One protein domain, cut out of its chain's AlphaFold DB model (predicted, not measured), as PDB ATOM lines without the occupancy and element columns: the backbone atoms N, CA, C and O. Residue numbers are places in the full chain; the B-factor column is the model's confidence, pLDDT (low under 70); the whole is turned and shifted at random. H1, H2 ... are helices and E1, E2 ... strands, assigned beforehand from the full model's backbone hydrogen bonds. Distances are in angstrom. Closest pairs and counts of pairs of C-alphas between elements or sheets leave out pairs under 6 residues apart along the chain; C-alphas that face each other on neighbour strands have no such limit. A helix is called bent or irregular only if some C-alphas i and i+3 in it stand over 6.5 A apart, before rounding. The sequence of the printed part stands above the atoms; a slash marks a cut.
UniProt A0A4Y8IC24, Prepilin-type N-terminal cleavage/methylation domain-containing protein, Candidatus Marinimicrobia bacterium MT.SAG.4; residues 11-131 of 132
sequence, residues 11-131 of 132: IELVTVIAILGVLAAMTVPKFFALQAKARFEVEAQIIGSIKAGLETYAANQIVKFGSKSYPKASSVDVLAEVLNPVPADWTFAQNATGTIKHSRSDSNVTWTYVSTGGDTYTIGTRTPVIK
ATOM      1  N   ILE A  11      -6.782  60.540 -11.280       91.69
ATOM      2  CA  ILE A  11      -5.333  60.359 -11.383       91.69
ATOM      3  C   ILE A  11      -4.732  59.817 -10.081       91.69
ATOM      4  O   ILE A  11      -3.899  58.918 -10.141       91.69
ATOM      5  N   GLU A  12      -5.208  60.270  -8.915       90.88
ATOM      6  CA  GLU A  12      -4.778  59.721  -7.623       90.88
ATOM      7  C   GLU A  12      -5.099  58.230  -7.525       90.88
ATOM      8  O   GLU A  12      -4.262  57.447  -7.078       90.88
ATOM      9  N   LEU A  13      -6.270  57.807  -8.005       92.19
ATOM     10  CA  LEU A  13      -6.634  56.394  -7.970       92.19
ATOM     11  C   LEU A  13      -5.746  55.565  -8.904       92.19
ATOM     12  O   LEU A  13      -5.255  54.512  -8.500       92.19
ATOM     13  N   VAL A  14      -5.490  56.057 -10.119       93.56
ATOM     14  CA  VAL A  14      -4.670  55.360 -11.122       93.56
ATOM     15  C   VAL A  14      -3.207  55.247 -10.684       93.56
ATOM     16  O   VAL A  14      -2.607  54.180 -10.812       93.56
ATOM     17  N   THR A  15      -2.617  56.304 -10.125       94.12
ATOM     18  CA  THR A  15      -1.228  56.250  -9.648       94.12
ATOM     19  C   THR A  15      -1.079  55.312  -8.448       94.12
ATOM     20  O   THR A  15      -0.106  54.560  -8.386       94.12
ATOM     21  N   VAL A  16      -2.050  55.277  -7.528       94.81
ATOM     22  CA  VAL A  16      -2.022  54.354  -6.381       94.81
ATOM     23  C   VAL A  16      -2.074  52.897  -6.840       94.81
ATOM     24  O   VAL A  16      -1.234  52.102  -6.418       94.81
ATOM     25  N   ILE A  17      -2.995  52.532  -7.740       95.19
ATOM     26  CA  ILE A  17      -3.059  51.153  -8.253       95.19
ATOM     27  C   ILE A  17      -1.820  50.788  -9.082       95.19
ATOM     28  O   ILE A  17      -1.388  49.640  -9.037       95.19
ATOM     29  N   ALA A  18      -1.208  51.751  -9.784       95.19
ATOM     30  CA  ALA A  18       0.029  51.525 -10.529       95.19
ATOM     31  C   ALA A  18       1.201  51.190  -9.591       95.19
ATOM     32  O   ALA A  18       1.911  50.211  -9.818       95.19
ATOM     33  N   ILE A  19       1.368  51.944  -8.497       96.12
ATOM     34  CA  ILE A  19       2.402  51.670  -7.486       96.12
ATOM     35  C   ILE A  19       2.137  50.323  -6.796       96.12
ATOM     36  O   ILE A  19       3.050  49.502  -6.680       96.12
ATOM     37  N   LEU A  20       0.890  50.057  -6.385       95.81
ATOM     38  CA  LEU A  20       0.511  48.777  -5.778       95.81
ATOM     39  C   LEU A  20       0.739  47.595  -6.731       95.81
ATOM     40  O   LEU A  20       1.177  46.539  -6.280       95.81
ATOM     41  N   GLY A  21       0.514  47.772  -8.036       95.44
ATOM     42  CA  GLY A  21       0.767  46.752  -9.055       95.44
ATOM     43  C   GLY A  21       2.239  46.343  -9.135       95.44
ATOM     44  O   GLY A  21       2.547  45.151  -9.115       95.44
ATOM     45  N   VAL A  22       3.160  47.315  -9.146       95.94
ATOM     46  CA  VAL A  22       4.609  47.040  -9.169       95.94
ATOM     47  C   VAL A  22       5.060  46.351  -7.877       95.94
ATOM     48  O   VAL A  22       5.764  45.340  -7.923       95.94
ATOM     49  N   LEU A  23       4.610  46.846  -6.717       95.88
ATOM     50  CA  LEU A  23       4.945  46.252  -5.419       95.88
ATOM     51  C   LEU A  23       4.408  44.819  -5.282       95.88
ATOM     52  O   LEU A  23       5.124  43.935  -4.798       95.88
ATOM     53  N   ALA A  24       3.177  44.568  -5.732       93.31
ATOM     54  CA  ALA A  24       2.571  43.242  -5.715       93.31
ATOM     55  C   ALA A  24       3.331  42.261  -6.619       93.31
ATOM     56  O   ALA A  24       3.650  41.157  -6.177       93.31
ATOM     57  N   ALA A  25       3.697  42.676  -7.836       93.94
ATOM     58  CA  ALA A  25       4.439  41.836  -8.774       93.94
ATOM     59  C   ALA A  25       5.779  41.347  -8.192       93.94
ATOM     60  O   ALA A  25       6.125  40.175  -8.330       93.94
ATOM     61  N   MET A  26       6.506  42.213  -7.479       92.88
ATOM     62  CA  MET A  26       7.769  41.841  -6.828       92.88
ATOM     63  C   MET A  26       7.572  40.966  -5.579       92.88
ATOM     64  O   MET A  26       8.411  40.119  -5.268       92.88
ATOM     65  N   THR A  27       6.483  41.174  -4.835       94.56
ATOM     66  CA  THR A  27       6.290  40.564  -3.507       94.56
ATOM     67  C   THR A  27       5.705  39.153  -3.575       94.56
ATOM     68  O   THR A  27       6.074  38.294  -2.771       94.56
ATOM     69  N   VAL A  28       4.827  38.878  -4.543       93.19
ATOM     70  CA  VAL A  28       4.106  37.599  -4.650       93.19
ATOM     71  C   VAL A  28       5.040  36.375  -4.738       93.19
ATOM     72  O   VAL A  28       4.847  35.442  -3.954       93.19
ATOM     73  N   PRO A  29       6.097  36.343  -5.577       91.44
ATOM     74  CA  PRO A  29       6.994  35.183  -5.644       91.44
ATOM     75  C   PRO A  29       7.726  34.915  -4.322       91.44
ATOM     76  O   PRO A  29       7.837  33.771  -3.874       91.44
ATOM     77  N   LYS A  30       8.183  35.982  -3.653       93.06
ATOM     78  CA  LYS A  30       8.866  35.891  -2.357       93.06
ATOM     79  C   LYS A  30       7.939  35.331  -1.281       93.06
ATOM     80  O   LYS A  30       8.381  34.540  -0.451       93.06
ATOM     81  N   PHE A  31       6.663  35.707  -1.306       92.56
ATOM     82  CA  PHE A  31       5.676  35.212  -0.354       92.56
ATOM     83  C   PHE A  31       5.496  33.688  -0.439       92.56
ATOM     84  O   PHE A  31       5.520  33.017   0.592       92.56
ATOM     85  N   PHE A  32       5.414  33.118  -1.646       91.69
ATOM     86  CA  PHE A  32       5.323  31.663  -1.817       91.69
ATOM     87  C   PHE A  32       6.577  30.928  -1.329       91.69
ATOM     88  O   PHE A  32       6.467  29.916  -0.633       91.69
ATOM     89  N   ALA A  33       7.768  31.458  -1.624       92.06
ATOM     90  CA  ALA A  33       9.021  30.886  -1.135       92.06
ATOM     91  C   ALA A  33       9.111  30.918   0.403       92.06
ATOM     92  O   ALA A  33       9.516  29.934   1.024       92.06
ATOM     93  N   LEU A  34       8.685  32.022   1.029       94.75
ATOM     94  CA  LEU A  34       8.638  32.150   2.487       94.75
ATOM     95  C   LEU A  34       7.660  31.158   3.118       94.75
ATOM     96  O   LEU A  34       8.012  30.527   4.111       94.75
ATOM     97  N   GLN A  35       6.475  30.963   2.533       92.81
ATOM     98  CA  GLN A  35       5.541  29.943   3.013       92.81
ATOM     99  C   GLN A  35       6.131  28.533   2.923       92.81
ATOM    100  O   GLN A  35       6.037  27.769   3.882       92.81
ATOM    101  N   ALA A  36       6.753  28.181   1.795       90.69
ATOM    102  CA  ALA A  36       7.373  26.870   1.621       90.69
ATOM    103  C   ALA A  36       8.491  26.634   2.647       90.69
ATOM    104  O   ALA A  36       8.545  25.565   3.262       90.69
ATOM    105  N   LYS A  37       9.327  27.652   2.889       93.56
ATOM    106  CA  LYS A  37      10.370  27.612   3.918       93.56
ATOM    107  C   LYS A  37       9.772  27.463   5.315       93.56
ATOM    108  O   LYS A  37      10.177  26.565   6.037       93.56
ATOM    109  N   ALA A  38       8.777  28.271   5.677       94.19
ATOM    110  CA  ALA A  38       8.130  28.190   6.985       94.19
ATOM    111  C   ALA A  38       7.549  26.791   7.252       94.19
ATOM    112  O   ALA A  38       7.761  26.231   8.323       94.19
ATOM    113  N   ARG A  39       6.895  26.183   6.251       91.88
ATOM    114  CA  ARG A  39       6.395  24.801   6.351       91.88
ATOM    115  C   ARG A  39       7.526  23.796   6.588       91.88
ATOM    116  O   ARG A  39       7.355  22.875   7.378       91.88
ATOM    117  N   PHE A  40       8.662  23.957   5.908       92.75
ATOM    118  CA  PHE A  40       9.826  23.090   6.100       92.75
ATOM    119  C   PHE A  40      10.431  23.232   7.503       92.75
ATOM    120  O   PHE A  40      10.733  22.220   8.128       92.75
ATOM    121  N   GLU A  41      10.565  24.454   8.022       95.19
ATOM    122  CA  GLU A  41      11.110  24.688   9.367       95.19
ATOM    123  C   GLU A  41      10.210  24.099  10.461       95.19
ATOM    124  O   GLU A  41      10.703  23.455  11.384       95.19
ATOM    125  N   VAL A  42       8.884  24.238  10.330       93.56
ATOM    126  CA  VAL A  42       7.926  23.610  11.258       93.56
ATOM    127  C   VAL A  42       8.063  22.086  11.234       93.56
ATOM    128  O   VAL A  42       8.098  21.445  12.283       93.56
ATOM    129  N   GLU A  43       8.202  21.490  10.049       94.94
ATOM    130  CA  GLU A  43       8.444  20.049   9.921       94.94
ATOM    131  C   GLU A  43       9.765  19.628  10.563       94.94
ATOM    132  O   GLU A  43       9.804  18.644  11.299       94.94
ATOM    133  N   ALA A  44      10.841  20.382  10.330       94.81
ATOM    134  CA  ALA A  44      12.142  20.118  10.931       94.81
ATOM    135  C   ALA A  44      12.089  20.204  12.465       94.81
ATOM    136  O   ALA A  44      12.671  19.357  13.144       94.81
ATOM    137  N   GLN A  45      11.344  21.168  13.014       95.88
ATOM    138  CA  GLN A  45      11.146  21.324  14.453       95.88
ATOM    139  C   GLN A  45      10.404  20.130  15.068       95.88
ATOM    140  O   GLN A  45      10.809  19.621  16.117       95.88
ATOM    141  N   ILE A  46       9.343  19.645  14.417       95.81
ATOM    142  CA  ILE A  46       8.594  18.481  14.909       95.81
ATOM    143  C   ILE A  46       9.458  17.220  14.808       95.81
ATOM    144  O   ILE A  46       9.570  16.489  15.788       95.81
ATOM    145  N   ILE A  47      10.171  17.002  13.698       96.19
ATOM    146  CA  ILE A  47      11.135  15.893  13.588       96.19
ATOM    147  C   ILE A  47      12.217  15.983  14.675       96.19
ATOM    148  O   ILE A  47      12.587  14.964  15.256       96.19
ATOM    149  N   GLY A  48      12.707  17.183  14.991       96.25
ATOM    150  CA  GLY A  48      13.633  17.401  16.105       96.25
ATOM    151  C   GLY A  48      13.035  17.003  17.459       96.25
ATOM    152  O   GLY A  48      13.694  16.333  18.251       96.25
ATOM    153  N   SER A  49      11.765  17.336  17.687       96.69
ATOM    154  CA  SER A  49      11.033  16.967  18.905       96.69
ATOM    155  C   SER A  49      10.842  15.451  19.015       96.69
ATOM    156  O   SER A  49      11.045  14.882  20.082       96.69
ATOM    157  N   ILE A  50      10.555  14.775  17.898       96.56
ATOM    158  CA  ILE A  50      10.464  13.308  17.825       96.56
ATOM    159  C   ILE A  50      11.806  12.664  18.188       96.56
ATOM    160  O   ILE A  50      11.840  11.724  18.975       96.56
ATOM    161  N   LYS A  51      12.925  13.183  17.664       96.00
ATOM    162  CA  LYS A  51      14.272  12.695  18.012       96.00
ATOM    163  C   LYS A  51      14.569  12.849  19.504       96.00
ATOM    164  O   LYS A  51      15.071  11.918  20.125       96.00
ATOM    165  N   ALA A  52      14.226  13.994  20.092       96.62
ATOM    166  CA  ALA A  52      14.385  14.215  21.529       96.62
ATOM    167  C   ALA A  52      13.505  13.263  22.363       96.62
ATOM    168  O   ALA A  52      13.958  12.704  23.366       96.62
ATOM    169  N   GLY A  53      12.268  13.028  21.919       96.31
ATOM    170  CA  GLY A  53      11.366  12.043  22.512       96.31
ATOM    171  C   GLY A  53      11.920  10.620  22.447       96.31
ATOM    172  O   GLY A  53      11.875   9.899  23.439       96.31
ATOM    173  N   LEU A  54      12.526  10.237  21.319       95.62
ATOM    174  CA  LEU A  54      13.194   8.945  21.150       95.62
ATOM    175  C   LEU A  54      14.370   8.776  22.121       95.62
ATOM    176  O   LEU A  54      14.495   7.716  22.731       95.62
ATOM    177  N   GLU A  55      15.209   9.799  22.314       95.19
ATOM    178  CA  GLU A  55      16.286   9.736  23.316       95.19
ATOM    179  C   GLU A  55      15.740   9.615  24.742       95.19
ATOM    180  O   GLU A  55      16.267   8.844  25.544       95.19
ATOM    181  N   THR A  56      14.655  10.325  25.051       95.81
ATOM    182  CA  THR A  56      13.992  10.238  26.361       95.81
ATOM    183  C   THR A  56      13.409   8.846  26.589       95.81
ATOM    184  O   THR A  56      13.590   8.258  27.657       95.81
ATOM    185  N   TYR A  57      12.756   8.276  25.573       95.06
ATOM    186  CA  TYR A  57      12.280   6.899  25.603       95.06
ATOM    187  C   TYR A  57      13.439   5.939  25.872       95.06
ATOM    188  O   TYR A  57      13.361   5.129  26.791       95.06
ATOM    189  N   ALA A  58      14.541   6.071  25.134       94.44
ATOM    190  CA  ALA A  58      15.695   5.199  25.288       94.44
ATOM    191  C   ALA A  58      16.343   5.312  26.676       94.44
ATOM    192  O   ALA A  58      16.706   4.291  27.261       94.44
ATOM    193  N   ALA A  59      16.420   6.518  27.246       94.75
ATOM    194  CA  ALA A  59      16.858   6.721  28.625       94.75
ATOM    195  C   ALA A  59      15.949   5.984  29.625       94.75
ATOM    196  O   ALA A  59      16.439   5.295  30.520       94.75
ATOM    197  N   ASN A  60      14.629   6.041  29.430       94.62
ATOM    198  CA  ASN A  60      13.678   5.295  30.254       94.62
ATOM    199  C   ASN A  60      13.837   3.773  30.107       94.62
ATOM    200  O   ASN A  60      13.656   3.048  31.085       94.62
ATOM    201  N   GLN A  61      14.197   3.274  28.921       94.06
ATOM    202  CA  GLN A  61      14.470   1.846  28.716       94.06
ATOM    203  C   GLN A  61      15.723   1.385  29.465       94.06
ATOM    204  O   GLN A  61      15.698   0.310  30.061       94.06
ATOM    205  N   ILE A  62      16.772   2.214  29.532       93.81
ATOM    206  CA  ILE A  62      17.969   1.911  30.333       93.81
ATOM    207  C   ILE A  62      17.589   1.763  31.808       93.81
ATOM    208  O   ILE A  62      17.991   0.801  32.453       93.81
ATOM    209  N   VAL A  63      16.775   2.679  32.333       95.62
ATOM    210  CA  VAL A  63      16.340   2.628  33.738       95.62
ATOM    211  C   VAL A  63      15.494   1.383  34.026       95.62
ATOM    212  O   VAL A  63      15.624   0.791  35.093       95.62
ATOM    213  N   LYS A  64      14.633   0.970  33.089       94.06
ATOM    214  CA  LYS A  64      13.698  -0.151  33.286       94.06
ATOM    215  C   LYS A  64      14.310  -1.527  33.032       94.06
ATOM    216  O   LYS A  64      13.975  -2.476  33.733       94.06
ATOM    217  N   PHE A  65      15.164  -1.644  32.019       92.69
ATOM    218  CA  PHE A  65      15.641  -2.926  31.491       92.69
ATOM    219  C   PHE A  65      17.168  -3.038  31.436       92.69
ATOM    220  O   PHE A  65      17.684  -4.063  31.003       92.69
ATOM    221  N   GLY A  66      17.901  -2.002  31.851       92.75
ATOM    222  CA  GLY A  66      19.367  -1.990  31.854       92.75
ATOM    223  C   GLY A  66      20.010  -1.781  30.481       92.75
ATOM    224  O   GLY A  66      21.234  -1.726  30.397       92.75
ATOM    225  N   SER A  67      19.214  -1.621  29.420       91.38
ATOM    226  CA  SER A  67      19.699  -1.510  28.042       91.38
ATOM    227  C   SER A  67      19.012  -0.376  27.293       91.38
ATOM    228  O   SER A  67      17.814  -0.130  27.451       91.38
ATOM    229  N   LYS A  68      19.779   0.313  26.443       91.25
ATOM    230  CA  LYS A  68      19.254   1.351  25.554       91.25
ATOM    231  C   LYS A  68      18.395   0.684  24.489       91.25
ATOM    232  O   LYS A  68      18.883  -0.195  23.802       91.25
ATOM    233  N   SER A  69      17.143   1.104  24.331       93.31
ATOM    234  CA  SER A  69      16.346   0.666  23.186       93.31
ATOM    235  C   SER A  69      15.348   1.721  22.716       93.31
ATOM    236  O   SER A  69      14.925   2.581  23.484       93.31
ATOM    237  N   TYR A  70      14.968   1.649  21.445       94.12
ATOM    238  CA  TYR A  70      14.004   2.517  20.785       94.12
ATOM    239  C   TYR A  70      12.765   1.721  20.358       94.12
ATOM    240  O   TYR A  70      12.866   0.515  20.094       94.12
ATOM    241  N   PRO A  71      11.597   2.374  20.230       93.19
ATOM    242  CA  PRO A  71      10.364   1.703  19.848       93.19
ATOM    243  C   PRO A  71      10.509   1.037  18.476       93.19
ATOM    244  O   PRO A  71      11.014   1.647  17.525       93.19
ATOM    245  N   LYS A  72      10.078  -0.222  18.350       91.06
ATOM    246  CA  LYS A  72      10.106  -0.925  17.063       91.06
ATOM    247  C   LYS A  72       8.942  -0.453  16.196       91.06
ATOM    248  O   LYS A  72       7.791  -0.460  16.620       91.06
ATOM    249  N   ALA A  73       9.256  -0.097  14.953       89.94
ATOM    250  CA  ALA A  73       8.299   0.461  13.999       89.94
ATOM    251  C   ALA A  73       7.097  -0.449  13.696       89.94
ATOM    252  O   ALA A  73       6.023   0.033  13.347       89.94
ATOM    253  N   SER A  74       7.291  -1.763  13.805       87.31
ATOM    254  CA  SER A  74       6.284  -2.773  13.498       87.31
ATOM    255  C   SER A  74       5.386  -3.140  14.680       87.31
ATOM    256  O   SER A  74       4.430  -3.883  14.480       87.31
ATOM    257  N   SER A  75       5.702  -2.685  15.898       86.00
ATOM    258  CA  SER A  75       5.001  -3.123  17.112       86.00
ATOM    259  C   SER A  75       4.153  -2.046  17.775       86.00
ATOM    260  O   SER A  75       3.250  -2.386  18.533       86.00
ATOM    261  N   VAL A  76       4.496  -0.772  17.579       88.31
ATOM    262  CA  VAL A  76       3.828   0.350  18.248       88.31
ATOM    263  C   VAL A  76       3.728   1.563  17.335       88.31
ATOM    264  O   VAL A  76       4.538   1.746  16.423       88.31
ATOM    265  N   ASP A  77       2.765   2.438  17.633       92.81
ATOM    266  CA  ASP A  77       2.791   3.809  17.134       92.81
ATOM    267  C   ASP A  77       3.931   4.566  17.827       92.81
ATOM    268  O   ASP A  77       3.831   4.985  18.980       92.81
ATOM    269  N   VAL A  78       5.040   4.712  17.106       93.88
ATOM    270  CA  VAL A  78       6.243   5.376  17.611       93.88
ATOM    271  C   VAL A  78       5.949   6.822  17.986       93.88
ATOM    272  O   VAL A  78       6.515   7.321  18.952       93.88
ATOM    273  N   LEU A  79       5.076   7.499  17.238       94.00
ATOM    274  CA  LEU A  79       4.810   8.913  17.445       94.00
ATOM    275  C   LEU A  79       4.012   9.130  18.730       94.00
ATOM    276  O   LEU A  79       4.366  10.011  19.505       94.00
ATOM    277  N   ALA A  80       3.020   8.278  18.991       94.12
ATOM    278  CA  ALA A  80       2.261   8.299  20.240       94.12
ATOM    279  C   ALA A  80       3.134   8.026  21.480       94.12
ATOM    280  O   ALA A  80       2.860   8.564  22.551       94.12
ATOM    281  N   GLU A  81       4.191   7.224  21.336       93.56
ATOM    282  CA  GLU A  81       5.094   6.884  22.440       93.56
ATOM    283  C   GLU A  81       6.092   8.010  22.764       93.56
ATOM    284  O   GLU A  81       6.468   8.207  23.920       93.56
ATOM    285  N   VAL A  82       6.544   8.753  21.749       95.00
ATOM    286  CA  VAL A  82       7.662   9.708  21.887       95.00
ATOM    287  C   VAL A  82       7.239  11.172  21.811       95.00
ATOM    288  O   VAL A  82       8.028  12.052  22.150       95.00
ATOM    289  N   LEU A  83       6.020  11.454  21.355       94.81
ATOM    290  CA  LEU A  83       5.506  12.805  21.170       94.81
ATOM    291  C   LEU A  83       4.083  12.895  21.726       94.81
ATOM    292  O   LEU A  83       3.138  12.404  21.120       94.81
ATOM    293  N   ASN A  84       3.916  13.552  22.875       90.12
ATOM    294  CA  ASN A  84       2.609  13.723  23.509       90.12
ATOM    295  C   ASN A  84       2.359  15.203  23.869       90.12
ATOM    296  O   ASN A  84       3.113  15.749  24.678       90.12
ATOM    297  N   PRO A  85       1.320  15.860  23.314       92.62
ATOM    298  CA  PRO A  85       0.365  15.334  22.333       92.62
ATOM    299  C   PRO A  85       0.963  15.215  20.925       92.62
ATOM    300  O   PRO A  85       1.789  16.032  20.512       92.62
ATOM    301  N   VAL A  86       0.486  14.232  20.158       94.25
ATOM    302  CA  VAL A  86       0.754  14.148  18.716       94.25
ATOM    303  C   VAL A  86      -0.092  15.208  17.995       94.25
ATOM    304  O   VAL A  86      -1.313  15.223  18.175       94.25
ATOM    305  N   PRO A  87       0.498  16.099  17.174       94.62
ATOM    306  CA  PRO A  87      -0.279  17.034  16.362       94.62
ATOM    307  C   PRO A  87      -1.216  16.296  15.395       94.62
ATOM    308  O   PRO A  87      -0.807  15.319  14.778       94.62
ATOM    309  N   ALA A  88      -2.444  16.788  15.207       92.81
ATOM    310  CA  ALA A  88      -3.487  16.083  14.445       92.81
ATOM    311  C   ALA A  88      -3.102  15.742  12.990       92.81
ATOM    312  O   ALA A  88      -3.497  14.703  12.467       92.81
ATOM    313  N   ASP A  89      -2.300  16.593  12.348       94.62
ATOM    314  CA  ASP A  89      -1.850  16.392  10.967       94.62
ATOM    315  C   ASP A  89      -0.684  15.396  10.848       94.62
ATOM    316  O   ASP A  89      -0.237  15.082   9.740       94.62
ATOM    317  N   TRP A  90      -0.177  14.898  11.979       96.12
ATOM    318  CA  TRP A  90       0.937  13.966  12.054       96.12
ATOM    319  C   TRP A  90       0.459  12.576  12.454       96.12
ATOM    320  O   TRP A  90      -0.284  12.390  13.409       96.12
ATOM    321  N   THR A  91       0.913  11.575  11.711       95.44
ATOM    322  CA  THR A  91       0.521  10.177  11.921       95.44
ATOM    323  C   THR A  91       1.714   9.258  11.732       95.44
ATOM    324  O   THR A  91       2.636   9.584  10.976       95.44
ATOM    325  N   PHE A  92       1.661   8.088  12.358       95.38
ATOM    326  CA  PHE A  92       2.621   7.018  12.139       95.38
ATOM    327  C   PHE A  92       1.943   5.809  11.491       95.38
ATOM    328  O   PHE A  92       0.885   5.365  11.929       95.38
ATOM    329  N   ALA A  93       2.555   5.258  10.444       93.50
ATOM    330  CA  ALA A  93       2.145   3.982   9.870       93.50
ATOM    331  C   ALA A  93       3.103   2.879  10.329       93.50
ATOM    332  O   ALA A  93       4.303   2.928  10.042       93.50
ATOM    333  N   GLN A  94       2.546   1.885  11.020       92.00
ATOM    334  CA  GLN A  94       3.269   0.711  11.498       92.00
ATOM    335  C   GLN A  94       3.488  -0.267  10.346       92.00
ATOM    336  O   GLN A  94       2.548  -0.887   9.860       92.00
ATOM    337  N   ASN A  95       4.736  -0.394   9.911       86.44
ATOM    338  CA  ASN A  95       5.179  -1.313   8.867       86.44
ATOM    339  C   ASN A  95       6.545  -1.890   9.279       86.44
ATOM    340  O   ASN A  95       7.112  -1.476  10.291       86.44
ATOM    341  N   ALA A  96       7.119  -2.802   8.483       85.31
ATOM    342  CA  ALA A  96       8.485  -3.308   8.710       85.31
ATOM    343  C   ALA A  96       9.510  -2.166   8.873       85.31
ATOM    344  O   ALA A  96      10.404  -2.220   9.714       85.31
ATOM    345  N   THR A  97       9.295  -1.105   8.102       87.31
ATOM    346  CA  THR A  97      10.004   0.165   8.145       87.31
ATOM    347  C   THR A  97       8.926   1.224   8.348       87.31
ATOM    348  O   THR A  97       8.093   1.424   7.464       87.31
ATOM    349  N   GLY A  98       8.851   1.822   9.534       92.56
ATOM    350  CA  GLY A  98       7.749   2.710   9.905       92.56
ATOM    351  C   GLY A  98       7.732   3.984   9.075       92.56
ATOM    352  O   GLY A  98       8.773   4.427   8.589       92.56
ATOM    353  N   THR A  99       6.564   4.604   8.945       94.88
ATOM    354  CA  THR A  99       6.424   5.850   8.182       94.88
ATOM    355  C   THR A  99       5.836   6.937   9.057       94.88
ATOM    356  O   THR A  99       4.675   6.859   9.451       94.88
ATOM    357  N   ILE A 100       6.612   7.988   9.309       95.94
ATOM    358  CA  ILE A 100       6.107   9.240   9.877       95.94
ATOM    359  C   ILE A 100       5.525  10.046   8.717       95.94
ATOM    360  O   ILE A 100       6.194  10.237   7.701       95.94
ATOM    361  N   LYS A 101       4.289  10.521   8.848       95.38
ATOM    362  CA  LYS A 101       3.598  11.294   7.814       95.38
ATOM    363  C   LYS A 101       3.039  12.582   8.397       95.38
ATOM    364  O   LYS A 101       2.306  12.529   9.377       95.38
ATOM    365  N   HIS A 102       3.309  13.692   7.721       95.88
ATOM    366  CA  HIS A 102       2.632  14.970   7.897       95.88
ATOM    367  C   HIS A 102       1.665  15.199   6.727       95.88
ATOM    368  O   HIS A 102       2.074  15.183   5.561       95.88
ATOM    369  N   SER A 103       0.382  15.382   7.024       94.19
ATOM    370  CA  SER A 103      -0.678  15.574   6.034       94.19
ATOM    371  C   SER A 103      -0.966  17.062   5.859       94.19
ATOM    372  O   SER A 103      -1.403  17.724   6.788       94.19
ATOM    373  N   ARG A 104      -0.757  17.595   4.657       90.00
ATOM    374  CA  ARG A 104      -1.090  18.982   4.299       90.00
ATOM    375  C   ARG A 104      -2.359  19.006   3.445       90.00
ATOM    376  O   ARG A 104      -2.843  17.963   3.000       90.00
ATOM    377  N   SER A 105      -2.903  20.189   3.173       87.06
ATOM    378  CA  SER A 105      -4.060  20.330   2.275       87.06
ATOM    379  C   SER A 105      -3.748  19.892   0.838       87.06
ATOM    380  O   SER A 105      -4.605  19.318   0.180       87.06
ATOM    381  N   ASP A 106      -2.517  20.128   0.376       86.38
ATOM    382  CA  ASP A 106      -2.056  19.928  -1.008       86.38
ATOM    383  C   ASP A 106      -1.241  18.639  -1.223       86.38
ATOM    384  O   ASP A 106      -1.118  18.134  -2.337       86.38
ATOM    385  N   SER A 107      -0.634  18.113  -0.165       89.56
ATOM    386  CA  SER A 107       0.371  17.057  -0.254       89.56
ATOM    387  C   SER A 107       0.509  16.318   1.071       89.56
ATOM    388  O   SER A 107       0.047  16.771   2.113       89.56
ATOM    389  N   ASN A 108       1.166  15.168   1.046       93.12
ATOM    390  CA  ASN A 108       1.697  14.520   2.232       93.12
ATOM    391  C   ASN A 108       3.220  14.636   2.206       93.12
ATOM    392  O   ASN A 108       3.838  14.635   1.145       93.12
ATOM    393  N   VAL A 109       3.836  14.710   3.375       95.00
ATOM    394  CA  VAL A 109       5.288  14.635   3.521       95.00
ATOM    395  C   VAL A 109       5.597  13.460   4.423       95.00
ATOM    396  O   VAL A 109       4.998  13.333   5.490       95.00
ATOM    397  N   THR A 110       6.493  12.586   3.986       95.06
ATOM    398  CA  THR A 110       6.826  11.365   4.713       95.06
ATOM    399  C   THR A 110       8.304  11.286   5.058       95.06
ATOM    400  O   THR A 110       9.167  11.806   4.346       95.06
ATOM    401  N   TRP A 111       8.575  10.606   6.169       95.62
ATOM    402  CA  TRP A 111       9.900  10.192   6.602       95.62
ATOM    403  C   TRP A 111       9.860   8.725   6.983       95.62
ATOM    404  O   TRP A 111       8.926   8.248   7.631       95.62
ATOM    405  N   THR A 112      10.919   8.026   6.617       94.75
ATOM    406  CA  THR A 112      11.120   6.639   7.002       94.75
ATOM    407  C   THR A 112      11.684   6.570   8.416       94.75
ATOM    408  O   THR A 112      12.652   7.261   8.712       94.75
ATOM    409  N   TYR A 113      11.125   5.730   9.279       95.25
ATOM    410  CA  TYR A 113      11.660   5.426  10.602       95.25
ATOM    411  C   TYR A 113      12.097   3.962  10.665       95.25
ATOM    412  O   TYR A 113      11.311   3.047  10.411       95.25
ATOM    413  N   VAL A 114      13.358   3.742  11.026       92.12
ATOM    414  CA  VAL A 114      13.931   2.407  11.223       92.12
ATOM    415  C   VAL A 114      14.525   2.343  12.614       92.12
ATOM    416  O   VAL A 114      15.272   3.239  12.987       92.12
ATOM    417  N   SER A 115      14.222   1.273  13.347       89.50
ATOM    418  CA  SER A 115      14.937   0.889  14.564       89.50
ATOM    419  C   SER A 115      15.514  -0.508  14.350       89.50
ATOM    420  O   SER A 115      14.762  -1.459  14.124       89.50
ATOM    421  N   THR A 116      16.843  -0.624  14.356       74.44
ATOM    422  CA  THR A 116      17.552  -1.886  14.085       74.44
ATOM    423  C   THR A 116      18.065  -2.456  15.391       74.44
ATOM    424  O   THR A 116      18.787  -1.781  16.120       74.44
ATOM    425  N   GLY A 117      17.676  -3.692  15.707       67.75
ATOM    426  CA  GLY A 117      18.089  -4.366  16.945       67.75
ATOM    427  C   GLY A 117      17.546  -3.737  18.234       67.75
ATOM    428  O   GLY A 117      17.728  -4.310  19.295       67.75
ATOM    429  N   GLY A 118      16.832  -2.609  18.150       73.00
ATOM    430  CA  GLY A 118      16.385  -1.823  19.295       73.00
ATOM    431  C   GLY A 118      17.375  -0.725  19.682       73.00
ATOM    432  O   GLY A 118      16.927   0.321  20.117       73.00
ATOM    433  N   ASP A 119      18.677  -0.885  19.459       79.19
ATOM    434  CA  ASP A 119      19.696   0.002  20.053       79.19
ATOM    435  C   ASP A 119      19.955   1.297  19.270       79.19
ATOM    436  O   ASP A 119      20.536   2.249  19.792       79.19
ATOM    437  N   THR A 120      19.538   1.344  18.005       87.94
ATOM    438  CA  THR A 120      19.738   2.494  17.115       87.94
ATOM    439  C   THR A 120      18.463   2.813  16.360       87.94
ATOM    440  O   THR A 120      17.689   1.909  16.036       87.94
ATOM    441  N   TYR A 121      18.262   4.093  16.042       93.00
ATOM    442  CA  TYR A 121      17.219   4.520  15.119       93.00
ATOM    443  C   TYR A 121      17.762   5.446  14.036       93.00
ATOM    444  O   TYR A 121      18.734   6.176  14.236       93.00
ATOM    445  N   THR A 122      17.059   5.464  12.909       93.31
ATOM    446  CA  THR A 122      17.283   6.403  11.814       93.31
ATOM    447  C   THR A 122      15.951   7.000  11.391       93.31
ATOM    448  O   THR A 122      14.971   6.278  11.197       93.31
ATOM    449  N   ILE A 123      15.930   8.321  11.208       94.00
ATOM    450  CA  ILE A 123      14.861   9.018  10.489       94.00
ATOM    451  C   ILE A 123      15.420   9.404   9.120       94.00
ATOM    452  O   ILE A 123      16.405  10.137   9.035       94.00
ATOM    453  N   GLY A 124      14.810   8.861   8.069       90.12
ATOM    454  CA  GLY A 124      15.209   9.029   6.680       90.12
ATOM    455  C   GLY A 124      14.935  10.425   6.128       90.12
ATOM    456  O   GLY A 124      14.549  11.354   6.840       90.12
ATOM    457  N   THR A 125      15.147  10.582   4.825       86.62
ATOM    458  CA  THR A 125      14.959  11.861   4.143       86.62
ATOM    459  C   THR A 125      13.485  12.223   3.997       86.62
ATOM    460  O   THR A 125      12.595  11.376   3.911       86.62
ATOM    461  N   ARG A 126      13.242  13.532   3.950       89.94
ATOM    462  CA  ARG A 126      11.927  14.118   3.715       89.94
ATOM    463  C   ARG A 126      11.486  13.857   2.274       89.94
ATOM    464  O   ARG A 126      12.107  14.388   1.354       89.94
ATOM    465  N   THR A 127      10.383  13.138   2.083       89.06
ATOM    466  CA  THR A 127       9.831  12.844   0.752       89.06
ATOM    467  C   THR A 127       8.434  13.450   0.595       89.06
ATOM    468  O   THR A 127       7.520  13.067   1.326       89.06
ATOM    469  N   PRO A 128       8.228  14.418  -0.315       84.56
ATOM    470  CA  PRO A 128       6.895  14.920  -0.629       84.56
ATOM    471  C   PRO A 128       6.138  13.945  -1.546       84.56
ATOM    472  O   PRO A 128       6.691  13.435  -2.516       84.56
ATOM    473  N   VAL A 129       4.858  13.729  -1.256       81.31
ATOM    474  CA  VAL A 129       3.917  12.904  -2.026       81.31
ATOM    475  C   VAL A 129       2.693  13.761  -2.335       81.31
ATOM    476  O   VAL A 129       2.010  14.220  -1.421       81.31
ATOM    477  N   ILE A 130       2.419  14.014  -3.612       80.88
ATOM    478  CA  ILE A 130       1.257  14.812  -4.026       80.88
ATOM    479  C   ILE A 130      -0.011  13.989  -3.763       80.88
ATOM    480  O   ILE A 130      -0.025  12.783  -4.016       80.88
ATOM    481  N   LYS A 131      -1.053  14.613  -3.203       73.88
ATOM    482  CA  LYS A 131      -2.354  13.946  -3.069       73.88
ATOM    483  C   LYS A 131      -3.001  13.821  -4.461       73.88
ATOM    484  O   LYS A 131      -2.844  14.756  -5.244       73.88
TER     485      LYS A 131
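This is residues 11 to 131 of the 132 residues of the protein "Prepilin-type N-terminal cleavage/methylation domain-containing protein" of Candidatus Marinimicrobia bacterium MT.SAG.4 (UniProt A0A4Y8IC24). One very long, bent helix, H1, makes the length of a rod-like outline; its residues 11 to 38 stick out free, and a small, strongly twisted sheet of five strands packs beside part of its second arm, with the short helix H2 touching both that arm and the sheet. The printed part has 121 residues with two named helices and five named strands, in the order H1, H2, E1, E2, E3, E4, E5. The sheet is antiparallel and branched at E3, and the class is mixed, helices and strands. The whole is extended, with a radius of gyration of the C-alphas of 21.2 A and spans of 79 by 28 by 21 A.

H1, residues 11 to 65, was assigned as one helix by its hydrogen bonds but is bent: C-alphas 26 and 29 are 6.8 A apart. Arm H1a, residues 11 to 26, starts at C-alpha 11 (-5.333, 60.359, -11.383) and is 23.1 A long. Arm H1b, residues 29 to 65, is 53.9 A long and ends at C-alpha 65 (15.641, -2.926, 31.491). H2 is residues 78 to 82, 6.3 A. The strands are E1, residues 90 to 93, 10.3 A; E2, residues 98 to 103, 15.9 A; E3, residues 107 to 116, 29.3 A; E4, residues 120 to 123, 10.5 A; and E5, residues 127 to 130, 10.0 A, ending at C-alpha 130 (1.257, 14.812, -4.026).

H1a and H1b stand at a steep tilt of 41 degrees. H1b touches H2 with residues 50 to 57 alone, the closest C-alphas being those of Gly 53 and Val 82, 4.4 A apart. H1b only grazes the sheet, with residues 40 to 58, and H2 only grazes it, with residues 78 to 80. E1 to E4 form a meander, each strand the antiparallel neighbour of the one before, in three hairpins. N 91 and O 101 are 2.9 A apart between E1 and E2, N 100 and O 111 2.9 A between E2 and E3, and N 122 and O 114 2.9 A between E3 and E4. E2 lies on one side of E3, and E4 and E5 on the other side; N 108 of E3 and O 129 of E5 are 2.8 A apart. In H1a, H1b and H2 every O i to N i+4 pair is within hydrogen-bond range.

The C-alphas of Ile 11 and Gly 66, the two farthest apart, are 79.8 A apart. Without residues 11 to 38, which stand free, the body spans 45 by 23 by 19 A. The printed part has no cut. The link from H1 to H2, residues 66 to 77, is long. Mean pLDDT of the printed part is 92.1, and residue 117 is under 70.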